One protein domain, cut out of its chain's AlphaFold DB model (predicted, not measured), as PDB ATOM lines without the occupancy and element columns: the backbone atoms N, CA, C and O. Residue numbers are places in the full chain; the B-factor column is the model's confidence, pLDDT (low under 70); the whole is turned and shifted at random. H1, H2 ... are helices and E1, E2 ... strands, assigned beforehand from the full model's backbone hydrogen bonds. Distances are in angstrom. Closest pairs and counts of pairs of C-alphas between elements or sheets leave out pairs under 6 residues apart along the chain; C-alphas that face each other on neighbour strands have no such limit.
ATOM      1  N   ARG A   2      -6.953 112.944 121.142       34.38
ATOM      2  CA  ARG A   2      -6.486 111.711 120.454       34.38
ATOM      3  C   ARG A   2      -6.055 111.891 118.981       34.38
ATOM      4  O   ARG A   2      -5.311 111.070 118.469       34.38
ATOM      5  N   ASN A   3      -6.426 113.001 118.327       31.19
ATOM      6  CA  ASN A   3      -6.081 113.264 116.913       31.19
ATOM      7  C   ASN A   3      -4.660 113.815 116.686       31.19
ATOM      8  O   ASN A   3      -4.274 114.031 115.541       31.19
ATOM      9  N   ILE A   4      -3.900 114.085 117.754       30.28
ATOM     10  CA  ILE A   4      -2.489 114.498 117.651       30.28
ATOM     11  C   ILE A   4      -1.580 113.264 117.744       30.28
ATOM     12  O   ILE A   4      -0.596 113.194 117.022       30.28
ATOM     13  N   SER A   5      -1.969 112.248 118.521       33.34
ATOM     14  CA  SER A   5      -1.230 110.986 118.661       33.34
ATOM     15  C   SER A   5      -1.258 110.130 117.385       33.34
ATOM     16  O   SER A   5      -0.206 109.675 116.956       33.34
ATOM     17  N   LYS A   6      -2.410 110.005 116.699       35.41
ATOM     18  CA  LYS A   6      -2.498 109.275 115.412       35.41
ATOM     19  C   LYS A   6      -1.699 109.949 114.283       35.41
ATOM     20  O   LYS A   6      -1.103 109.270 113.463       35.41
ATOM     21  N   LYS A   7      -1.598 111.286 114.283       30.14
ATOM     22  CA  LYS A   7      -0.754 112.012 113.315       30.14
ATOM     23  C   LYS A   7       0.743 111.874 113.587       30.14
ATOM     24  O   LYS A   7       1.512 112.161 112.687       30.14
ATOM     25  N   ILE A   8       1.152 111.470 114.788       33.09
ATOM     26  CA  ILE A   8       2.561 111.211 115.103       33.09
ATOM     27  C   ILE A   8       2.940 109.784 114.681       33.09
ATOM     28  O   ILE A   8       4.019 109.610 114.138       33.09
ATOM     29  N   ILE A   9       2.035 108.805 114.802       38.06
ATOM     30  CA  ILE A   9       2.291 107.407 114.399       38.06
ATOM     31  C   ILE A   9       2.379 107.262 112.869       38.06
ATOM     32  O   ILE A   9       3.356 106.721 112.371       38.06
ATOM     33  N   THR A  10       1.474 107.875 112.097       30.77
ATOM     34  CA  THR A  10       1.577 107.881 110.620       30.77
ATOM     35  C   THR A  10       2.786 108.685 110.105       30.77
ATOM     36  O   THR A  10       3.241 108.474 108.986       30.77
ATOM     37  N   ILE A  11       3.337 109.605 110.912       31.88
ATOM     38  CA  ILE A  11       4.594 110.313 110.601       31.88
ATOM     39  C   ILE A  11       5.825 109.461 110.965       31.88
ATOM     40  O   ILE A  11       6.879 109.685 110.379       31.88
ATOM     41  N   PHE A  12       5.702 108.459 111.844       33.84
ATOM     42  CA  PHE A  12       6.757 107.469 112.076       33.84
ATOM     43  C   PHE A  12       6.823 106.454 110.926       33.84
ATOM     44  O   PHE A  12       7.889 106.305 110.344       33.84
ATOM     45  N   THR A  13       5.699 105.896 110.464       32.22
ATOM     46  CA  THR A  13       5.686 104.965 109.311       32.22
ATOM     47  C   THR A  13       6.075 105.648 107.988       32.22
ATOM     48  O   THR A  13       6.785 105.079 107.167       32.22
ATOM     49  N   ALA A  14       5.706 106.922 107.791       30.34
ATOM     50  CA  ALA A  14       6.178 107.714 106.647       30.34
ATOM     51  C   ALA A  14       7.598 108.298 106.839       30.34
ATOM     52  O   ALA A  14       8.224 108.725 105.870       30.34
ATOM     53  N   GLY A  15       8.102 108.344 108.078       32.59
ATOM     54  CA  GLY A  15       9.475 108.734 108.412       32.59
ATOM     55  C   GLY A  15      10.483 107.614 108.145       32.59
ATOM     56  O   GLY A  15      11.579 107.902 107.674       32.59
ATOM     57  N   VAL A  16      10.063 106.360 108.340       40.06
ATOM     58  CA  VAL A  16      10.805 105.130 108.003       40.06
ATOM     59  C   VAL A  16      11.072 105.042 106.490       40.06
ATOM     60  O   VAL A  16      12.201 104.809 106.073       40.06
ATOM     61  N   LEU A  17      10.098 105.407 105.648       35.59
ATOM     62  CA  LEU A  17      10.265 105.447 104.183       35.59
ATOM     63  C   LEU A  17      11.019 106.682 103.644       35.59
ATOM     64  O   LEU A  17      11.436 106.687 102.489       35.59
ATOM     65  N   ALA A  18      11.177 107.752 104.431       33.19
ATOM     66  CA  ALA A  18      11.825 108.994 103.983       33.19
ATOM     67  C   ALA A  18      13.282 109.142 104.463       33.19
ATOM     68  O   ALA A  18      14.023 109.962 103.913       33.19
ATOM     69  N   ALA A  19      13.703 108.362 105.463       36.62
ATOM     70  CA  ALA A  19      15.080 108.339 105.959       36.62
ATOM     71  C   ALA A  19      16.030 107.484 105.092       36.62
ATOM     72  O   ALA A  19      17.239 107.719 105.109       36.62
ATOM     73  N   SER A  20      15.500 106.589 104.252       41.59
ATOM     74  CA  SER A  20      16.267 105.777 103.290       41.59
ATOM     75  C   SER A  20      16.982 106.616 102.217       41.59
ATOM     76  O   SER A  20      18.047 106.241 101.730       41.59
ATOM     77  N   ALA A  21      16.493 107.824 101.908       35.09
ATOM     78  CA  ALA A  21      17.134 108.719 100.937       35.09
ATOM     79  C   ALA A  21      18.415 109.415 101.457       35.09
ATOM     80  O   ALA A  21      19.122 110.057 100.675       35.09
ATOM     81  N   ALA A  22      18.727 109.320 102.757       35.81
ATOM     82  CA  ALA A  22      19.913 109.940 103.358       35.81
ATOM     83  C   ALA A  22      21.108 108.979 103.534       35.81
ATOM     84  O   ALA A  22      22.197 109.442 103.877       35.81
ATOM     85  N   ALA A  23      20.954 107.685 103.221       42.31
ATOM     86  CA  ALA A  23      22.035 106.693 103.280       42.31
ATOM     87  C   ALA A  23      23.170 106.938 102.254       42.31
ATOM     88  O   ALA A  23      24.226 106.319 102.318       42.31
ATOM     89  N   LEU A  24      23.000 107.892 101.329       41.09
ATOM     90  CA  LEU A  24      23.983 108.223 100.289       41.09
ATOM     91  C   LEU A  24      24.989 109.323 100.684       41.09
ATOM     92  O   LEU A  24      25.828 109.712  99.870       41.09
ATOM     93  N   ALA A  25      24.956 109.834 101.920       36.44
ATOM     94  CA  ALA A  25      25.893 110.869 102.379       36.44
ATOM     95  C   ALA A  25      27.259 110.328 102.870       36.44
ATOM     96  O   ALA A  25      27.972 111.044 103.573       36.44
ATOM     97  N   ALA A  26      27.635 109.102 102.483       35.66
ATOM     98  CA  ALA A  26      28.960 108.512 102.726       35.66
ATOM     99  C   ALA A  26      29.710 108.098 101.437       35.66
ATOM    100  O   ALA A  26      30.723 107.407 101.509       35.66
ATOM    101  N   CYS A  27      29.277 108.555 100.253       39.28
ATOM    102  CA  CYS A  27      29.981 108.349  98.971       39.28
ATOM    103  C   CYS A  27      31.284 109.176  98.820       39.28
ATOM    104  O   CYS A  27      31.531 109.742  97.757       39.28
ATOM    105  N   ASP A  28      32.113 109.268  99.863       42.34
ATOM    106  CA  ASP A  28      33.498 109.770  99.764       42.34
ATOM    107  C   ASP A  28      34.541 108.635  99.889       42.34
ATOM    108  O   ASP A  28      35.740 108.879  99.737       42.34
ATOM    109  N   ALA A  29      34.116 107.387 100.135       52.28
ATOM    110  CA  ALA A  29      34.986 106.217 100.047       52.28
ATOM    111  C   ALA A  29      35.011 105.688  98.601       52.28
ATOM    112  O   ALA A  29      34.027 105.132  98.111       52.28
ATOM    113  N   ASP A  30      36.142 105.855  97.909       57.56
ATOM    114  CA  ASP A  30      36.384 105.248  96.595       57.56
ATOM    115  C   ASP A  30      36.504 103.713  96.746       57.56
ATOM    116  O   ASP A  30      37.600 103.185  96.939       57.56
ATOM    117  N   PHE A  31      35.391 102.976  96.666       72.50
ATOM    118  CA  PHE A  31      35.423 101.514  96.539       72.50
ATOM    119  C   PHE A  31      35.652 101.120  95.074       72.50
ATOM    120  O   PHE A  31      34.983 101.618  94.167       72.50
ATOM    121  N   THR A  32      36.618 100.231  94.830       83.25
ATOM    122  CA  THR A  32      36.900  99.707  93.488       83.25
ATOM    123  C   THR A  32      36.278  98.322  93.359       83.25
ATOM    124  O   THR A  32      36.715  97.431  94.083       83.25
ATOM    125  N   PRO A  33      35.321  98.118  92.433       89.12
ATOM    126  CA  PRO A  33      34.728  96.807  92.216       89.12
ATOM    127  C   PRO A  33      35.772  95.740  91.895       89.12
ATOM    128  O   PRO A  33      36.746  95.998  91.176       89.12
ATOM    129  N   LEU A  34      35.552  94.541  92.419       92.38
ATOM    130  CA  LEU A  34      36.460  93.418  92.248       92.38
ATOM    131  C   LEU A  34      36.408  92.845  90.820       92.38
ATOM    132  O   LEU A  34      35.409  92.929  90.108       92.38
ATOM    133  N   GLY A  35      37.511  92.230  90.385       90.25
ATOM    134  CA  GLY A  35      37.571  91.491  89.117       90.25
ATOM    135  C   GLY A  35      37.080  90.042  89.243       90.25
ATOM    136  O   GLY A  35      36.551  89.640  90.275       90.25
ATOM    137  N   GLY A  36      37.317  89.227  88.211       87.00
ATOM    138  CA  GLY A  36      37.060  87.777  88.241       87.00
ATOM    139  C   GLY A  36      35.732  87.346  87.612       87.00
ATOM    140  O   GLY A  36      34.958  88.174  87.138       87.00
ATOM    141  N   ASP A  37      35.503  86.032  87.564       87.81
ATOM    142  CA  ASP A  37      34.244  85.435  87.098       87.81
ATOM    143  C   ASP A  37      33.386  85.038  88.301       87.81
ATOM    144  O   ASP A  37      33.535  83.950  88.854       87.81
ATOM    145  N   PHE A  38      32.532  85.969  88.717       84.44
ATOM    146  CA  PHE A  38      31.590  85.833  89.833       84.44
ATOM    147  C   PHE A  38      30.139  85.632  89.362       84.44
ATOM    148  O   PHE A  38      29.238  85.441  90.167       84.44
ATOM    149  N   SER A  39      29.894  85.714  88.052       80.88
ATOM    150  CA  SER A  39      28.539  85.721  87.477       80.88
ATOM    151  C   SER A  39      28.014  84.334  87.099       80.88
ATOM    152  O   SER A  39      26.854  84.193  86.716       80.88
ATOM    153  N   SER A  40      28.868  83.313  87.152       83.19
ATOM    154  CA  SER A  40      28.563  81.958  86.700       83.19
ATOM    155  C   SER A  40      28.738  80.934  87.823       83.19
ATOM    156  O   SER A  40      29.360  81.215  88.844       83.19
ATOM    157  N   GLY A  41      28.161  79.746  87.634       87.19
ATOM    158  CA  GLY A  41      28.214  78.651  88.602       87.19
ATOM    159  C   GLY A  41      26.961  78.524  89.462       87.19
ATOM    160  O   GLY A  41      26.104  79.413  89.493       87.19
ATOM    161  N   GLU A  42      26.855  77.378  90.121       88.62
ATOM    162  CA  GLU A  42      25.777  77.058  91.054       88.62
ATOM    163  C   GLU A  42      26.021  77.746  92.400       88.62
ATOM    164  O   GLU A  42      27.137  78.185  92.686       88.62
ATOM    165  N   VAL A  43      24.943  77.908  93.166       90.94
ATOM    166  CA  VAL A  43      24.986  78.417  94.539       90.94
ATOM    167  C   VAL A  43      24.829  77.227  95.477       90.94
ATOM    168  O   VAL A  43      23.913  76.431  95.278       90.94
ATOM    169  N   VAL A  44      25.688  77.121  96.490       89.88
ATOM    170  CA  VAL A  44      25.606  76.099  97.551       89.88
ATOM    171  C   VAL A  44      25.682  76.795  98.916       89.88
ATOM    172  O   VAL A  44      26.367  77.809  99.044       89.88
ATOM    173  N   SER A  45      24.974  76.264  99.920       87.88
ATOM    174  CA  SER A  45      24.852  76.839 101.277       87.88
ATOM    175  C   SER A  45      24.201  78.233 101.326       87.88
ATOM    176  O   SER A  45      24.623  79.121 102.052       87.88
ATOM    177  N   ASN A  46      23.174  78.479 100.505       90.12
ATOM    178  CA  ASN A  46      22.554  79.805 100.429       90.12
ATOM    179  C   ASN A  46      21.792  80.157 101.722       90.12
ATOM    180  O   ASN A  46      20.916  79.396 102.128       90.12
ATOM    181  N   GLY A  47      22.065  81.321 102.315       89.31
ATOM    182  CA  GLY A  47      21.384  81.804 103.522       89.31
ATOM    183  C   GLY A  47      22.169  81.657 104.826       89.31
ATOM    184  O   GLY A  47      21.676  82.097 105.862       89.31
ATOM    185  N   GLY A  48      23.377  81.091 104.790       92.06
ATOM    186  CA  GLY A  48      24.306  81.033 105.920       92.06
ATOM    187  C   GLY A  48      25.264  82.227 106.000       92.06
ATOM    188  O   GLY A  48      25.130  83.220 105.275       92.06
ATOM    189  N   PHE A  49      26.267  82.133 106.876       96.25
ATOM    190  CA  PHE A  49      27.408  83.052 106.888       96.25
ATOM    191  C   PHE A  49      28.446  82.700 105.817       96.25
ATOM    192  O   PHE A  49      29.331  83.525 105.573       96.25
ATOM    193  N   VAL A  50      28.333  81.526 105.179       97.06
ATOM    194  CA  VAL A  50      29.156  81.066 104.052       97.06
ATOM    195  C   VAL A  50      28.270  80.712 102.860       97.06
ATOM    196  O   VAL A  50      27.274  80.023 103.007       97.06
ATOM    197  N   VAL A  51      28.641  81.143 101.652       95.69
ATOM    198  CA  VAL A  51      27.946  80.768 100.409       95.69
ATOM    199  C   VAL A  51      28.963  80.476  99.314       95.69
ATOM    200  O   VAL A  51      29.811  81.313  98.994       95.69
ATOM    201  N   GLU A  52      28.867  79.311  98.679       94.69
ATOM    202  CA  GLU A  52      29.626  79.027  97.462       94.69
ATOM    203  C   GLU A  52      28.911  79.608  96.242       94.69
ATOM    204  O   GLU A  52      27.709  79.418  96.064       94.69
ATOM    205  N   LYS A  53      29.669  80.265  95.358       93.62
ATOM    206  CA  LYS A  53      29.213  80.641  94.019       93.62
ATOM    207  C   LYS A  53      30.334  80.458  93.002       93.62
ATOM    208  O   LYS A  53      31.284  81.245  92.935       93.62
ATOM    209  N   GLY A  54      30.188  79.447  92.147       92.19
ATOM    210  CA  GLY A  54      31.124  79.187  91.053       92.19
ATOM    211  C   GLY A  54      32.558  78.958  91.539       92.19
ATOM    212  O   GLY A  54      32.852  77.945  92.156       92.19
ATOM    213  N   ASN A  55      33.474  79.880  91.230       93.69
ATOM    214  CA  ASN A  55      34.893  79.750  91.598       93.69
ATOM    215  C   ASN A  55      35.242  80.344  92.972       93.69
ATOM    216  O   ASN A  55      36.420  80.355  93.341       93.69
ATOM    217  N   TYR A  56      34.260  80.879  93.697       96.00
ATOM    218  CA  TYR A  56      34.479  81.624  94.931       96.00
ATOM    219  C   TYR A  56      33.611  81.097  96.070       96.00
ATOM    220  O   TYR A  56      32.492  80.636  95.853       96.00
ATOM    221  N   VAL A  57      34.128  81.244  97.285       97.12
ATOM    222  CA  VAL A  57      33.364  81.137  98.530       97.12
ATOM    223  C   VAL A  57      33.252  82.535  99.125       97.12
ATOM    224  O   VAL A  57      34.264  83.222  99.262       97.12
ATOM    225  N   TYR A  58      32.033  82.956  99.440       97.81
ATOM    226  CA  TYR A  58      31.692  84.223 100.077       97.81
ATOM    227  C   TYR A  58      31.429  83.976 101.556       97.81
ATOM    228  O   TYR A  58      30.787  82.986 101.887       97.81
ATOM    229  N   PHE A  59      31.918  84.844 102.440       98.06
ATOM    230  CA  PHE A  59      31.747  84.654 103.878       98.06
ATOM    231  C   PHE A  59      31.749  85.961 104.674       98.06
ATOM    232  O   PHE A  59      32.398  86.940 104.290       98.06
ATOM    233  N   ILE A  60      31.051  85.965 105.810       98.19
ATOM    234  CA  ILE A  60      31.107  87.054 106.793       98.19
ATOM    235  C   ILE A  60      32.403  86.930 107.598       98.19
ATOM    236  O   ILE A  60      32.663  85.900 108.213       98.19
ATOM    237  N   ASN A  61      33.232  87.974 107.611       96.75
ATOM    238  CA  ASN A  61      34.567  87.937 108.206       96.75
ATOM    239  C   ASN A  61      34.560  88.120 109.737       96.75
ATOM    240  O   ASN A  61      35.041  89.126 110.262       96.75
ATOM    241  N   GLY A  62      34.025  87.135 110.453       95.50
ATOM    242  CA  GLY A  62      34.104  87.033 111.909       95.50
ATOM    243  C   GLY A  62      33.000  87.760 112.678       95.50
ATOM    244  O   GLY A  62      32.183  88.486 112.110       95.50
ATOM    245  N   VAL A  63      33.004  87.552 113.995       95.88
ATOM    246  CA  VAL A  63      31.973  88.044 114.923       95.88
ATOM    247  C   VAL A  63      32.228  89.508 115.276       95.88
ATOM    248  O   VAL A  63      33.263  89.844 115.859       95.88
ATOM    249  N   GLU A  64      31.268  90.377 114.972       94.56
ATOM    250  CA  GLU A  64      31.331  91.808 115.272       94.56
ATOM    251  C   GLU A  64      30.014  92.298 115.890       94.56
ATOM    252  O   GLU A  64      28.945  91.746 115.630       94.56
ATOM    253  N   SER A  65      30.088  93.333 116.727       93.19
ATOM    254  CA  SER A  65      28.909  93.946 117.335       93.19
ATOM    255  C   SER A  65      28.143  94.797 116.325       93.19
ATOM    256  O   SER A  65      28.730  95.571 115.567       93.19
ATOM    257  N   TYR A  66      26.810  94.770 116.398       90.06
ATOM    258  CA  TYR A  66      25.959  95.667 115.611       90.06
ATOM    259  C   TYR A  66      26.181  97.150 115.963       90.06
ATOM    260  O   TYR A  66      25.830  98.031 115.186       90.06
ATOM    261  N   THR A  67      26.795  97.444 117.116       90.62
ATOM    262  CA  THR A  67      27.150  98.805 117.553       90.62
ATOM    263  C   THR A  67      28.510  99.294 117.043       90.62
ATOM    264  O   THR A  67      28.908 100.415 117.372       90.62
ATOM    265  N   SER A  68      29.261  98.457 116.324       91.44
ATOM    266  CA  SER A  68      30.586  98.806 115.802       91.44
ATOM    267  C   SER A  68      30.495  99.810 114.646       91.44
ATOM    268  O   SER A  68      29.420 100.063 114.098       91.44
ATOM    269  N   ASP A  69      31.615 100.459 114.300       88.94
ATOM    270  CA  ASP A  69      31.618 101.512 113.274       88.94
ATOM    271  C   ASP A  69      31.292 100.944 111.887       88.94
ATOM    272  O   ASP A  69      32.154 100.411 111.192       88.94
ATOM    273  N   ASN A  70      30.039 101.120 111.474       90.56
ATOM    274  CA  ASN A  70      29.544 100.701 110.171       90.56
ATOM    275  C   ASN A  70      29.607 101.812 109.106       90.56
ATOM    276  O   ASN A  70      28.786 101.880 108.186       90.56
ATOM    277  N   THR A  71      30.551 102.747 109.230       87.50
ATOM    278  CA  THR A  71      30.839 103.700 108.152       87.50
ATOM    279  C   THR A  71      31.332 102.930 106.926       87.50
ATOM    280  O   THR A  71      32.348 102.245 106.995       87.50
ATOM    281  N   TYR A  72      30.632 103.043 105.792       85.44
ATOM    282  CA  TYR A  72      30.975 102.305 104.571       85.44
ATOM    283  C   TYR A  72      32.452 102.496 104.186       85.44
ATOM    284  O   TYR A  72      32.925 103.630 104.069       85.44
ATOM    285  N   GLY A  73      33.177 101.394 103.979       82.50
ATOM    286  CA  GLY A  73      34.619 101.410 103.701       82.50
ATOM    287  C   GLY A  73      35.514 101.184 104.925       82.50
ATOM    288  O   GLY A  73      36.703 100.932 104.742       82.50
ATOM    289  N   THR A  74      34.971 101.261 106.144       84.88
ATOM    290  CA  THR A  74      35.714 101.037 107.397       84.88
ATOM    291  C   THR A  74      35.714  99.569 107.844       84.88
ATOM    292  O   THR A  74      36.788  99.087 108.206       84.88
ATOM    293  N   PRO A  75      34.579  98.835 107.830       89.56
ATOM    294  CA  PRO A  75      34.543  97.456 108.304       89.56
ATOM    295  C   PRO A  75      35.518  96.524 107.585       89.56
ATOM    296  O   PRO A  75      35.561  96.459 106.356       89.56
ATOM    297  N   VAL A  76      36.252  95.761 108.395       88.69
ATOM    298  CA  VAL A  76      37.061  94.608 107.978       88.69
ATOM    299  C   VAL A  76      36.498  93.366 108.654       88.69
ATOM    300  O   VAL A  76      36.080  92.431 107.974       88.69
ATOM    301  N   LYS A  77      36.419  93.377 109.987       93.31
ATOM    302  CA  LYS A  77      35.681  92.377 110.755       93.31
ATOM    303  C   LYS A  77      34.175  92.560 110.556       93.31
ATOM    304  O   LYS A  77      33.703  93.689 110.438       93.31
ATOM    305  N   GLY A  78      33.446  91.458 110.426       94.81
ATOM    306  CA  GLY A  78      32.027  91.446 110.073       94.81
ATOM    307  C   GLY A  78      31.724  91.875 108.631       94.81
ATOM    308  O   GLY A  78      30.562  91.879 108.244       94.81
ATOM    309  N   ALA A  79      32.725  92.231 107.817       95.81
ATOM    310  CA  ALA A  79      32.521  92.570 106.411       95.81
ATOM    311  C   ALA A  79      32.274  91.321 105.556       95.81
ATOM    312  O   ALA A  79      32.730  90.227 105.898       95.81
ATOM    313  N   LEU A  80      31.619  91.485 104.404       98.00
ATOM    314  CA  LEU A  80      31.519  90.402 103.426       98.00
ATOM    315  C   LEU A  80      32.822  90.285 102.641       98.00
ATOM    316  O   LEU A  80      33.237  91.227 101.955       98.00
ATOM    317  N   MET A  81      33.429  89.107 102.693       97.12
ATOM    318  CA  MET A  81      34.617  88.752 101.931       97.12
ATOM    319  C   MET A  81      34.336  87.610 100.963       97.12
ATOM    320  O   MET A  81      33.311  86.936 101.040       97.12
ATOM    321  N   ARG A  82      35.266  87.393 100.036       96.94
ATOM    322  CA  ARG A  82      35.310  86.191  99.206       96.94
ATOM    323  C   ARG A  82      36.727  85.657  99.087       96.94
ATOM    324  O   ARG A  82      37.681  86.428  99.124       96.94
ATOM    325  N   ILE A  83      36.862  84.361  98.845       94.94
ATOM    326  CA  ILE A  83      38.128  83.698  98.524       94.94
ATOM    327  C   ILE A  83      37.946  82.792  97.306       94.94
ATOM    328  O   ILE A  83      36.884  82.199  97.116       94.94
ATOM    329  N   ALA A  84      38.962  82.701  96.447       95.00
ATOM    330  CA  ALA A  84      38.938  81.752  95.340       95.00
ATOM    331  C   ALA A  84      39.042  80.317  95.877       95.00
ATOM    332  O   ALA A  84      39.921  80.026  96.688       95.00
ATOM    333  N   LYS A  85      38.219  79.394  95.365       94.19
ATOM    334  CA  LYS A  85      38.266  77.970  95.749       94.19
ATOM    335  C   LYS A  85      39.652  77.355  95.530       94.19
ATOM    336  O   LYS A  85      40.114  76.555  96.334       94.19
ATOM    337  N   SER A  86      40.356  77.778  94.476       93.25
ATOM    338  CA  SER A  86      41.734  77.344  94.210       93.25
ATOM    339  C   SER A  86      42.721  77.763  95.297       93.25
ATOM    340  O   SER A  86      43.662  77.025  95.577       93.25
ATOM    341  N   ASP A  87      42.524  78.944  95.879       90.88
ATOM    342  CA  ASP A  87      43.405  79.488  96.909       90.88
ATOM    343  C   ASP A  87      43.097  78.829  98.254       90.88
ATOM    344  O   ASP A  87      44.022  78.411  98.946       90.88
ATOM    345  N   LEU A  88      41.811  78.613  98.557       91.25
ATOM    346  CA  LEU A  88      41.366  77.839  99.717       91.25
ATOM    347  C   LEU A  88      41.954  76.415  99.708       91.25
ATOM    348  O   LEU A  88      42.611  76.018 100.671       91.25
ATOM    349  N   ALA A  89      41.819  75.692  98.590       89.50
ATOM    350  CA  ALA A  89      42.379  74.348  98.421       89.50
ATOM    351  C   ALA A  89      43.916  74.330  98.529       89.50
ATOM    352  O   ALA A  89      44.503  73.395  99.072       89.50
ATOM    353  N   ALA A  90      44.585  75.384  98.051       85.62
ATOM    354  CA  ALA A  90      46.033  75.541  98.178       85.62
ATOM    355  C   ALA A  90      46.487  76.006  99.577       85.62
ATOM    356  O   ALA A  90      47.692  76.085  99.820       85.62
ATOM    357  N   GLY A  91      45.557  76.338 100.480       80.19
ATOM    358  CA  GLY A  91      45.862  76.886 101.803       80.19
ATOM    359  C   GLY A  91      46.440  78.300 101.774       80.19
ATOM    360  O   GLY A  91      47.195  78.676 102.667       80.19
ATOM    361  N   VAL A  92      46.121  79.081 100.741       85.00
ATOM    362  CA  VAL A  92      46.604  80.451 100.556       85.00
ATOM    363  C   VAL A  92      45.484  81.432 100.885       85.00
ATOM    364  O   VAL A  92      44.454  81.456 100.219       85.00
ATOM    365  N   ASN A  93      45.693  82.293 101.880       85.69
ATOM    366  CA  ASN A  93      44.723  83.329 102.228       85.69
ATOM    367  C   ASN A  93      44.896  84.578 101.340       85.69
ATOM    368  O   ASN A  93      45.642  85.495 101.679       85.69
ATOM    369  N   ASN A  94      44.195  84.604 100.204       88.25
ATOM    370  CA  ASN A  94      44.041  85.782  99.339       88.25
ATOM    371  C   ASN A  94      42.585  86.279  99.333       88.25
ATOM    372  O   ASN A  94      42.030  86.581  98.274       88.25
ATOM    373  N   ALA A  95      41.931  86.298 100.494       91.75
ATOM    374  CA  ALA A  95      40.563  86.789 100.584       91.75
ATOM    375  C   ALA A  95      40.465  88.286 100.223       91.75
ATOM    376  O   ALA A  95      41.346  89.087 100.541       91.75
ATOM    377  N   GLU A  96      39.371  88.669  99.566       94.19
ATOM    378  CA  GLU A  96      39.086  90.034  99.117       94.19
ATOM    379  C   GLU A  96      37.800  90.552  99.773       94.19
ATOM    380  O   GLU A  96      36.808  89.826  99.854       94.19
ATOM    381  N   VAL A  97      37.781  91.822 100.190       92.75
ATOM    382  CA  VAL A  97      36.560  92.481 100.687       92.75
ATOM    383  C   VAL A  97      35.621  92.766  99.522       92.75
ATOM    384  O   VAL A  97      35.963  93.532  98.622       92.75
ATOM    385  N   VAL A  98      34.427  92.176  99.566       95.19
ATOM    386  CA  VAL A  98      33.358  92.395  98.582       95.19
ATOM    387  C   VAL A  98      32.513  93.592  98.993       95.19
ATOM    388  O   VAL A  98      32.292  94.485  98.182       95.19
ATOM    389  N   ILE A  99      32.068  93.635 100.253       94.81
ATOM    390  CA  ILE A  99      31.256  94.734 100.781       94.81
ATOM    391  C   ILE A  99      31.850  95.186 102.116       94.81
ATOM    392  O   ILE A  99      31.796  94.431 103.089       94.81
ATOM    393  N   PRO A 100      32.392  96.414 102.198       90.88
ATOM    394  CA  PRO A 100      32.964  96.963 103.421       90.88
ATOM    395  C   PRO A 100      31.859  97.570 104.303       90.88
ATOM    396  O   PRO A 100      31.785  98.784 104.512       90.88
ATOM    397  N   SER A 101      30.936  96.723 104.751       92.31
ATOM    398  CA  SER A 101      29.844  97.028 105.685       92.31
ATOM    399  C   SER A 101      29.627  95.833 106.601       92.31
ATOM    400  O   SER A 101      29.882  94.705 106.189       92.31
ATOM    401  N   LEU A 102      29.156  96.079 107.819       94.44
ATOM    402  CA  LEU A 102      28.844  95.031 108.784       94.44
ATOM    403  C   LEU A 102      27.695  94.149 108.284       94.44
ATOM    404  O   LEU A 102      26.594  94.631 108.046       94.44
ATOM    405  N   MET A 103      27.943  92.847 108.205       94.44
ATOM    406  CA  MET A 103      26.945  91.805 107.963       94.44
ATOM    407  C   MET A 103      26.483  91.240 109.307       94.44
ATOM    408  O   MET A 103      26.786  90.105 109.667       94.44
ATOM    409  N   VAL A 104      25.830  92.088 110.103       91.31
ATOM    410  CA  VAL A 104      25.468  91.770 111.491       91.31
ATOM    411  C   VAL A 104      23.965  91.933 111.682       91.31
ATOM    412  O   VAL A 104      23.497  92.995 112.071       91.31
ATOM    413  N   ALA A 105      23.219  90.862 111.435       92.50
ATOM    414  CA  ALA A 105      21.874  90.677 111.971       92.50
ATOM    415  C   ALA A 105      21.955  89.782 113.218       92.50
ATOM    416  O   ALA A 105      22.870  88.965 113.330       92.50
ATOM    417  N   ALA A 106      21.025  89.940 114.162       91.50
ATOM    418  CA  ALA A 106      20.928  89.043 115.318       91.50
ATOM    419  C   ALA A 106      20.131  87.756 115.009       91.50
ATOM    420  O   ALA A 106      20.118  86.838 115.826       91.50
ATOM    421  N   ASP A 107      19.514  87.663 113.826       90.56
ATOM    422  CA  ASP A 107      18.986  86.406 113.292       90.56
ATOM    423  C   ASP A 107      20.125  85.534 112.729       90.56
ATOM    424  O   ASP A 107      20.440  85.582 111.543       90.56
ATOM    425  N   TYR A 108      20.733  84.696 113.572       91.12
ATOM    426  CA  TYR A 108      21.783  83.752 113.148       91.12
ATOM    427  C   TYR A 108      21.261  82.529 112.383       91.12
ATOM    428  O   TYR A 108      22.033  81.632 112.052       91.12
ATOM    429  N   SER A 109      19.964  82.487 112.075       86.81
ATOM    430  CA  SER A 109      19.398  81.521 111.132       86.81
ATOM    431  C   SER A 109      19.296  82.084 109.705       86.81
ATOM    432  O   SER A 109      18.750  81.418 108.824       86.81
ATOM    433  N   SER A 110      19.815  83.303 109.476       88.06
ATOM    434  CA  SER A 110      19.821  83.987 108.181       88.06
ATOM    435  C   SER A 110      21.011  84.933 108.018       88.06
ATOM    436  O   SER A 110      21.070  86.007 108.615       88.06
ATOM    437  N   GLY A 111      21.962  84.543 107.174       92.56
ATOM    438  CA  GLY A 111      23.109  85.360 106.796       92.56
ATOM    439  C   GLY A 111      22.918  86.027 105.438       92.56
ATOM    440  O   GLY A 111      22.123  86.950 105.276       92.56
ATOM    441  N   ILE A 112      23.693  85.589 104.450       95.44
ATOM    442  CA  ILE A 112      23.724  86.187 103.112       95.44
ATOM    443  C   ILE A 112      23.063  85.282 102.072       95.44
ATOM    444  O   ILE A 112      23.182  84.061 102.121       95.44
ATOM    445  N   TYR A 113      22.411  85.895 101.082       94.62
ATOM    446  CA  TYR A 113      21.765  85.172  99.986       94.62
ATOM    447  C   TYR A 113      22.315  85.622  98.645       94.62
ATOM    448  O   TYR A 113      22.379  86.818  98.372       94.62
ATOM    449  N   ILE A 114      22.676  84.684  97.778       95.06
ATOM    450  CA  ILE A 114      23.144  84.966  96.422       95.06
ATOM    451  C   ILE A 114      22.102  84.483  95.413       95.06
ATOM    452  O   ILE A 114      21.807  83.291  95.339       95.06
ATOM    453  N   PHE A 115      21.605  85.408  94.589       93.12
ATOM    454  CA  PHE A 115      20.743  85.127  93.438       93.12
ATOM    455  C   PHE A 115      21.323  85.811  92.198       93.12
ATOM    456  O   PHE A 115      21.689  86.989  92.221       93.12
ATOM    457  N   GLY A 116      21.467  85.057  91.107       91.62
ATOM    458  CA  GLY A 116      22.144  85.547  89.904       91.62
ATOM    459  C   GLY A 116      23.587  85.997  90.181       91.62
ATOM    460  O   GLY A 116      24.433  85.180  90.557       91.62
ATOM    461  N   ASP A 117      23.869  87.284  89.947       93.62
ATOM    462  CA  ASP A 117      25.155  87.949  90.195       93.62
ATOM    463  C   ASP A 117      25.105  88.956  91.361       93.62
ATOM    464  O   ASP A 117      25.992  89.813  91.471       93.62
ATOM    465  N   ARG A 118      24.084  88.859  92.225       95.50
ATOM    466  CA  ARG A 118      23.859  89.763  93.358       95.50
ATOM    467  C   ARG A 118      23.800  89.013  94.681       95.50
ATOM    468  O   ARG A 118      23.323  87.883  94.749       95.50
ATOM    469  N   VAL A 119      24.279  89.680  95.724       97.19
ATOM    470  CA  VAL A 119      24.139  89.271  97.120       97.19
ATOM    471  C   VAL A 119      23.120  90.170  97.811       97.19
ATOM    472  O   VAL A 119      23.135  91.385  97.619       97.19
ATOM    473  N   TYR A 120      22.254  89.564  98.610       96.75
ATOM    474  CA  TYR A 120      21.218  90.178  99.428       96.75
ATOM    475  C   TYR A 120      21.560  89.935 100.893       96.75
ATOM    476  O   TYR A 120      21.964  88.829 101.264       96.75
ATOM    477  N   TYR A 121      21.469  90.983 101.704       96.06
ATOM    478  CA  TYR A 121      21.977  90.966 103.069       96.06
ATOM    479  C   TYR A 121      21.310  92.035 103.930       96.06
ATOM    480  O   TYR A 121      20.779  93.035 103.434       96.06
ATOM    481  N   ALA A 122      21.402  91.836 105.240       95.62
ATOM    482  CA  ALA A 122      20.991  92.802 106.239       95.62
ATOM    483  C   ALA A 122      22.216  93.407 106.947       95.62
ATOM    484  O   ALA A 122      23.238  92.746 107.137       95.62
ATOM    485  N   THR A 123      22.138  94.687 107.306       95.69
ATOM    486  CA  THR A 123      23.228  95.419 107.966       95.69
ATOM    487  C   THR A 123      22.670  96.378 109.015       95.69
ATOM    488  O   THR A 123      21.684  97.059 108.728       95.69
ATOM    489  N   PRO A 124      23.325  96.548 110.178       94.31
ATOM    490  CA  PRO A 124      22.959  97.587 111.133       94.31
ATOM    491  C   PRO A 124      22.998  98.962 110.470       94.31
ATOM    492  O   PRO A 124      23.926  99.277 109.714       94.31
ATOM    493  N   ASN A 125      22.009  99.794 110.759       89.06
ATOM    494  CA  ASN A 125      21.917 101.132 110.205       89.06
ATOM    495  C   ASN A 125      23.081 102.012 110.693       89.06
ATOM    496  O   ASN A 125      23.482 101.993 111.858       89.06
ATOM    497  N   ASN A 126      23.619 102.831 109.790       85.19
ATOM    498  CA  ASN A 126      24.724 103.751 110.064       85.19
ATOM    499  C   ASN A 126      24.314 105.236 110.003       85.19
ATOM    500  O   ASN A 126      25.147 106.133 110.174       85.19
ATOM    501  N   VAL A 127      23.026 105.516 109.784       83.75
ATOM    502  CA  VAL A 127      22.479 106.872 109.717       83.75
ATOM    503  C   VAL A 127      22.328 107.462 111.121       83.75
ATOM    504  O   VAL A 127      21.907 106.805 112.073       83.75
ATOM    505  N   ARG A 128      22.677 108.747 111.248       81.25
ATOM    506  CA  ARG A 128      22.521 109.511 112.491       81.25
ATOM    507  C   ARG A 128      21.150 110.172 112.567       81.25
ATOM    508  O   ARG A 128      20.747 110.865 111.633       81.25
ATOM    509  N   ASN A 129      20.502 110.079 113.722       81.06
ATOM    510  CA  ASN A 129      19.285 110.833 114.005       81.06
ATOM    511  C   ASN A 129      19.549 112.331 114.229       81.06
ATOM    512  O   ASN A 129      20.685 112.813 114.213       81.06
ATOM    513  N   THR A 130      18.486 113.099 114.493       79.31
ATOM    514  CA  THR A 130      18.575 114.558 114.706       79.31
ATOM    515  C   THR A 130      19.437 114.962 115.907       79.31
ATOM    516  O   THR A 130      19.824 116.126 116.007       79.31
ATOM    517  N   SER A 131      19.736 114.025 116.811       81.19
ATOM    518  CA  SER A 131      20.617 114.216 117.970       81.19
ATOM    519  C   SER A 131      22.075 113.837 117.676       81.19
ATOM    520  O   SER A 131      22.933 113.997 118.542       81.19
ATOM    521  N   GLY A 132      22.377 113.362 116.462       78.19
ATOM    522  CA  GLY A 132      23.716 112.972 116.021       78.19
ATOM    523  C   GLY A 132      24.140 111.557 116.427       78.19
ATOM    524  O   GLY A 132      25.314 111.225 116.243       78.19
ATOM    525  N   VAL A 133      23.217 110.753 116.965       84.12
ATOM    526  CA  VAL A 133      23.437 109.364 117.406       84.12
ATOM    527  C   VAL A 133      23.127 108.414 116.251       84.12
ATOM    528  O   VAL A 133      22.116 108.609 115.583       84.12
ATOM    529  N   VAL A 134      24.000 107.434 116.004       85.81
ATOM    530  CA  VAL A 134      23.767 106.366 115.016       85.81
ATOM    531  C   VAL A 134      22.701 105.417 115.554       85.81
ATOM    532  O   VAL A 134      22.792 104.992 116.702       85.81
ATOM    533  N   GLU A 135      21.692 105.108 114.745       85.69
ATOM    534  CA  GLU A 135      20.571 104.245 115.139       85.69
ATOM    535  C   GLU A 135      20.827 102.789 114.739       85.69
ATOM    536  O   GLU A 135      20.066 102.211 113.974       85.69
ATOM    537  N   SER A 136      21.908 102.200 115.258       87.62
ATOM    538  CA  SER A 136      22.380 100.854 114.893       87.62
ATOM    539  C   SER A 136      21.452  99.705 115.301       87.62
ATOM    540  O   SER A 136      21.704  98.564 114.943       87.62
ATOM    541  N   GLU A 137      20.402  99.988 116.072       90.12
ATOM    542  CA  GLU A 137      19.331  99.031 116.383       90.12
ATOM    543  C   GLU A 137      18.409  98.788 115.181       90.12
ATOM    544  O   GLU A 137      17.734  97.766 115.134       90.12
ATOM    545  N   TYR A 138      18.379  99.708 114.211       92.56
ATOM    546  CA  TYR A 138      17.634  99.502 112.976       92.56
ATOM    547  C   TYR A 138      18.429  98.591 112.048       92.56
ATOM    548  O   TYR A 138      19.633  98.786 111.865       92.56
ATOM    549  N   LEU A 139      17.740  97.650 111.415       94.62
ATOM    550  CA  LEU A 139      18.312  96.742 110.432       94.62
ATOM    551  C   LEU A 139      17.947  97.225 109.030       94.62
ATOM    552  O   LEU A 139      16.767  97.309 108.692       94.62
ATOM    553  N   ASP A 140      18.948  97.565 108.219       95.62
ATOM    554  CA  ASP A 140      18.743  97.917 106.817       95.62
ATOM    555  C   ASP A 140      18.853  96.670 105.934       95.62
ATOM    556  O   ASP A 140      19.837  95.929 106.013       95.62
ATOM    557  N   PHE A 141      17.920  96.520 104.997       96.56
ATOM    558  CA  PHE A 141      17.976  95.491 103.962       96.56
ATOM    559  C   PHE A 141      18.555  96.053 102.667       96.56
ATOM    560  O   PHE A 141      18.089  97.072 102.138       96.56
ATOM    561  N   LYS A 142      19.596  95.394 102.154       96.12
ATOM    562  CA  LYS A 142      20.393  95.870 101.021       96.12
ATOM    563  C   LYS A 142      20.763  94.729 100.085       96.12
ATOM    564  O   LYS A 142      20.626  93.547 100.397       96.12
ATOM    565  N   SER A 143      21.257  95.105  98.918       97.06
ATOM    566  CA  SER A 143      21.895  94.183  97.992       97.06
ATOM    567  C   SER A 143      23.037  94.866  97.255       97.06
ATOM    568  O   SER A 143      23.134  96.093  97.222       97.06
ATOM    569  N   ALA A 144      23.927  94.072  96.674       95.88
ATOM    570  CA  ALA A 144      25.004  94.545  95.816       95.88
ATOM    571  C   ALA A 144      25.343  93.476  94.780       95.88
ATOM    572  O   ALA A 144      25.058  92.293  94.975       95.88
ATOM    573  N   ARG A 145      26.005  93.852  93.686       95.12
ATOM    574  CA  ARG A 145      26.633  92.860  92.806       95.12
ATOM    575  C   ARG A 145      27.791  92.179  93.530       95.12
ATOM    576  O   ARG A 145      28.423  92.760  94.407       95.12
ATOM    577  N   LEU A 146      28.109  90.951  93.134       95.81
ATOM    578  CA  LEU A 146      29.167  90.135  93.752       95.81
ATOM    579  C   LEU A 146      30.603  90.663  93.546       95.81
ATOM    580  O   LEU A 146      31.561  90.076  94.057       95.81
ATOM    581  N   ASP A 147      30.765  91.752  92.793       93.50
ATOM    582  CA  ASP A 147      31.989  92.553  92.710       93.50
ATOM    583  C   ASP A 147      31.998  93.758  93.671       93.50
ATOM    584  O   ASP A 147      32.954  94.532  93.660       93.50
ATOM    585  N   GLY A 148      30.950  93.930  94.482       91.94
ATOM    586  CA  GLY A 148      30.744  95.051  95.400       91.94
ATOM    587  C   GLY A 148      30.230  96.334  94.735       91.94
ATOM    588  O   GLY A 148      30.159  97.379  95.380       91.94
ATOM    589  N   SER A 149      29.898  96.301  93.439       91.50
ATOM    590  CA  SER A 149      29.265  97.428  92.743       91.50
ATOM    591  C   SER A 149      27.739  97.411  92.876       91.50
ATOM    592  O   SER A 149      27.158  96.443  93.357       91.50
ATOM    593  N   ASP A 150      27.089  98.481  92.405       92.44
ATOM    594  CA  ASP A 150      25.629  98.531  92.209       92.44
ATOM    595  C   ASP A 150      24.822  98.169  93.470       92.44
ATOM    596  O   ASP A 150      23.978  97.267  93.483       92.44
ATOM    597  N   ILE A 151      25.167  98.866  94.556       92.31
ATOM    598  CA  ILE A 151      24.531  98.718  95.862       92.31
ATOM    599  C   ILE A 151      23.137  99.338  95.821       92.31
ATOM    600  O   ILE A 151      22.983 100.514  95.476       92.31
ATOM    601  N   GLU A 152      22.146  98.573  96.256       94.06
ATOM    602  CA  GLU A 152      20.773  99.018  96.460       94.06
ATOM    603  C   GLU A 152      20.417  98.954  97.946       94.06
ATOM    604  O   GLU A 152      20.869  98.084  98.688       94.06
ATOM    605  N   SER A 153      19.616  99.916  98.396       93.75
ATOM    606  CA  SER A 153      19.020  99.921  99.732       93.75
ATOM    607  C   SER A 153      17.513  99.949  99.581       93.75
ATOM    608  O   SER A 153      17.002 100.781  98.834       93.75
ATOM    609  N   TYR A 154      16.831  99.055 100.291       94.56
ATOM    610  CA  TYR A 154      15.394  98.856 100.148       94.56
ATOM    611  C   TYR A 154      14.628  99.632 101.223       94.56
ATOM    612  O   TYR A 154      14.038 100.680 100.959       94.56
ATOM    613  N   PHE A 155      14.702  99.163 102.465       93.75
ATOM    614  CA  PHE A 155      14.076  99.780 103.632       93.75
ATOM    615  C   PHE A 155      14.796  99.329 104.906       93.75
ATOM    616  O   PHE A 155      15.785  98.593 104.843       93.75
ATOM    617  N   ASN A 156      14.306  99.791 106.055       92.81
ATOM    618  CA  ASN A 156      14.781  99.343 107.351       92.81
ATOM    619  C   ASN A 156      13.638  98.980 108.299       92.81
ATOM    620  O   ASN A 156      12.514  99.463 108.163       92.81
ATOM    621  N   VAL A 157      13.963  98.134 109.268       93.38
ATOM    622  CA  VAL A 157      13.095  97.753 110.388       93.38
ATOM    623  C   VAL A 157      13.741  98.198 111.693       93.38
ATOM    624  O   VAL A 157      14.954  98.387 111.758       93.38
ATOM    625  N   ALA A 158      12.935  98.420 112.729       91.12
ATOM    626  CA  ALA A 158      13.391  99.000 113.995       91.12
ATOM    627  C   ALA A 158      13.970  97.973 114.988       91.12
ATOM    628  O   ALA A 158      14.105  98.294 116.168       91.12
ATOM    629  N   ASP A 159      14.278  96.757 114.529       90.94
ATOM    630  CA  ASP A 159      14.825  95.679 115.349       90.94
ATOM    631  C   ASP A 159      15.919  94.908 114.589       90.94
ATOM    632  O   ASP A 159      15.704  94.385 113.496       90.94
ATOM    633  N   ASN A 160      17.108  94.816 115.184       90.62
ATOM    634  CA  ASN A 160      18.239  94.066 114.641       90.62
ATOM    635  C   ASN A 160      18.049  92.541 114.728       90.62
ATOM    636  O   ASN A 160      18.805  91.794 114.104       90.62
ATOM    637  N   ALA A 161      17.069  92.077 115.507       91.38
ATOM    638  CA  ALA A 161      16.693  90.672 115.646       91.38
ATOM    639  C   ALA A 161      15.511  90.259 114.757       91.38
ATOM    640  O   ALA A 161      15.062  89.118 114.863       91.38
ATOM    641  N   THR A 162      15.019  91.145 113.879       90.94
ATOM    642  CA  THR A 162      13.987  90.787 112.899       90.94
ATOM    643  C   THR A 162      14.411  89.548 112.117       90.94
ATOM    644  O   THR A 162      15.458  89.542 111.471       90.94
ATOM    645  N   VAL A 163      13.572  88.514 112.156       88.50
ATOM    646  CA  VAL A 163      13.775  87.286 111.385       88.50
ATOM    647  C   VAL A 163      13.405  87.549 109.932       88.50
ATOM    648  O   VAL A 163      12.340  88.099 109.640       88.50
TER     649      VAL A 163
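What this domain is: This is residues 2 to 163 of the 782 residues of an uncharacterized protein of Firmicutes bacterium (UniProt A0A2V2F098). Two four-stranded sheets, both strongly twisted, lie face to face as a sandwich, and from one end of it residues 2 to 15 of the long helix H1 stick out as a free arm. A long loop, residues 23 to 49, leads from H1 to the first strand, and the tiny helix H2 joins E3 to the loop before E4. The printed part has 162 residues, with two named helices and eight named strands in the order H1 E1 E2 E3 H2 E4 E5 E6 E7 E8; both sheets, E1 - E2 - E3 - E4 and E5 - E6 - E7 - E8, are antiparallel. The class is mixed, helices and strands, though under half of the residues are in named elements. The whole is compact, with a radius of gyration of the C-alphas of 17.2 A, and spans 66 by 31 by 25 A, the arm adding to the length.

How they stand to each other: Look first at E5, residues 113 to 115, E6, 118 to 124, E7, 139 to 145, and E8, 152 to 157: they form a meander, each strand the antiparallel neighbour of the one before. You will find N 113 and O 120 at 3.0 A, N 121 and O 142 at 3.0 A, and N 154 and O 141 at 3.0 A, within hydrogen-bond range. The second sheet holds E1, residues 50 to 53, E2, 56 to 60, E3, 79 to 84, and E4, 96 to 102; E1 E2 E3 are a meander too. Here N 51 and O 58 are 2.8 A apart, N 57 and O 83 2.9 A, and N 98 and O 80 2.8 A. The sheets make a sandwich, two sheets face to face: the parts that face each other are 10.8 A centre to centre, and the strands of the one stand at 20 degrees to those of the other. The closest C-alphas of E4 and E6 are those of Leu 102 and Thr 123, 5.7 A apart. H1, residues 2 to 22, only grazes the sheet of E8 with residues 16 to 21; the C-alphas of Ser 20 and Phe 155 are its closest to E8, at 6.4 A. H2, residues 85 to 89, only grazes the other sheet with residues 85 to 88. In H2 every O i to N i+4 pair is within hydrogen-bond range, in H1 10 of 17.

Where its parts are: Find C-alpha 2 at (-6.486, 111.711, 120.454); from there H1 runs 31.5 A to C-alpha 22, with a kink of 38 degrees near residue 16. E6 spans 19.4 A, E7 19.9 A. E8 ends at C-alpha 157, (13.095, 97.753, 110.388).

The domain as a whole: The C-alphas of Arg 2 and Ala 90 are farthest apart, at 67.5 A. The printed part has no cut. The links H1 to E1, E2 to E3 and E6 to E7 are long. Residues 2 to 30 are under 70 in pLDDT.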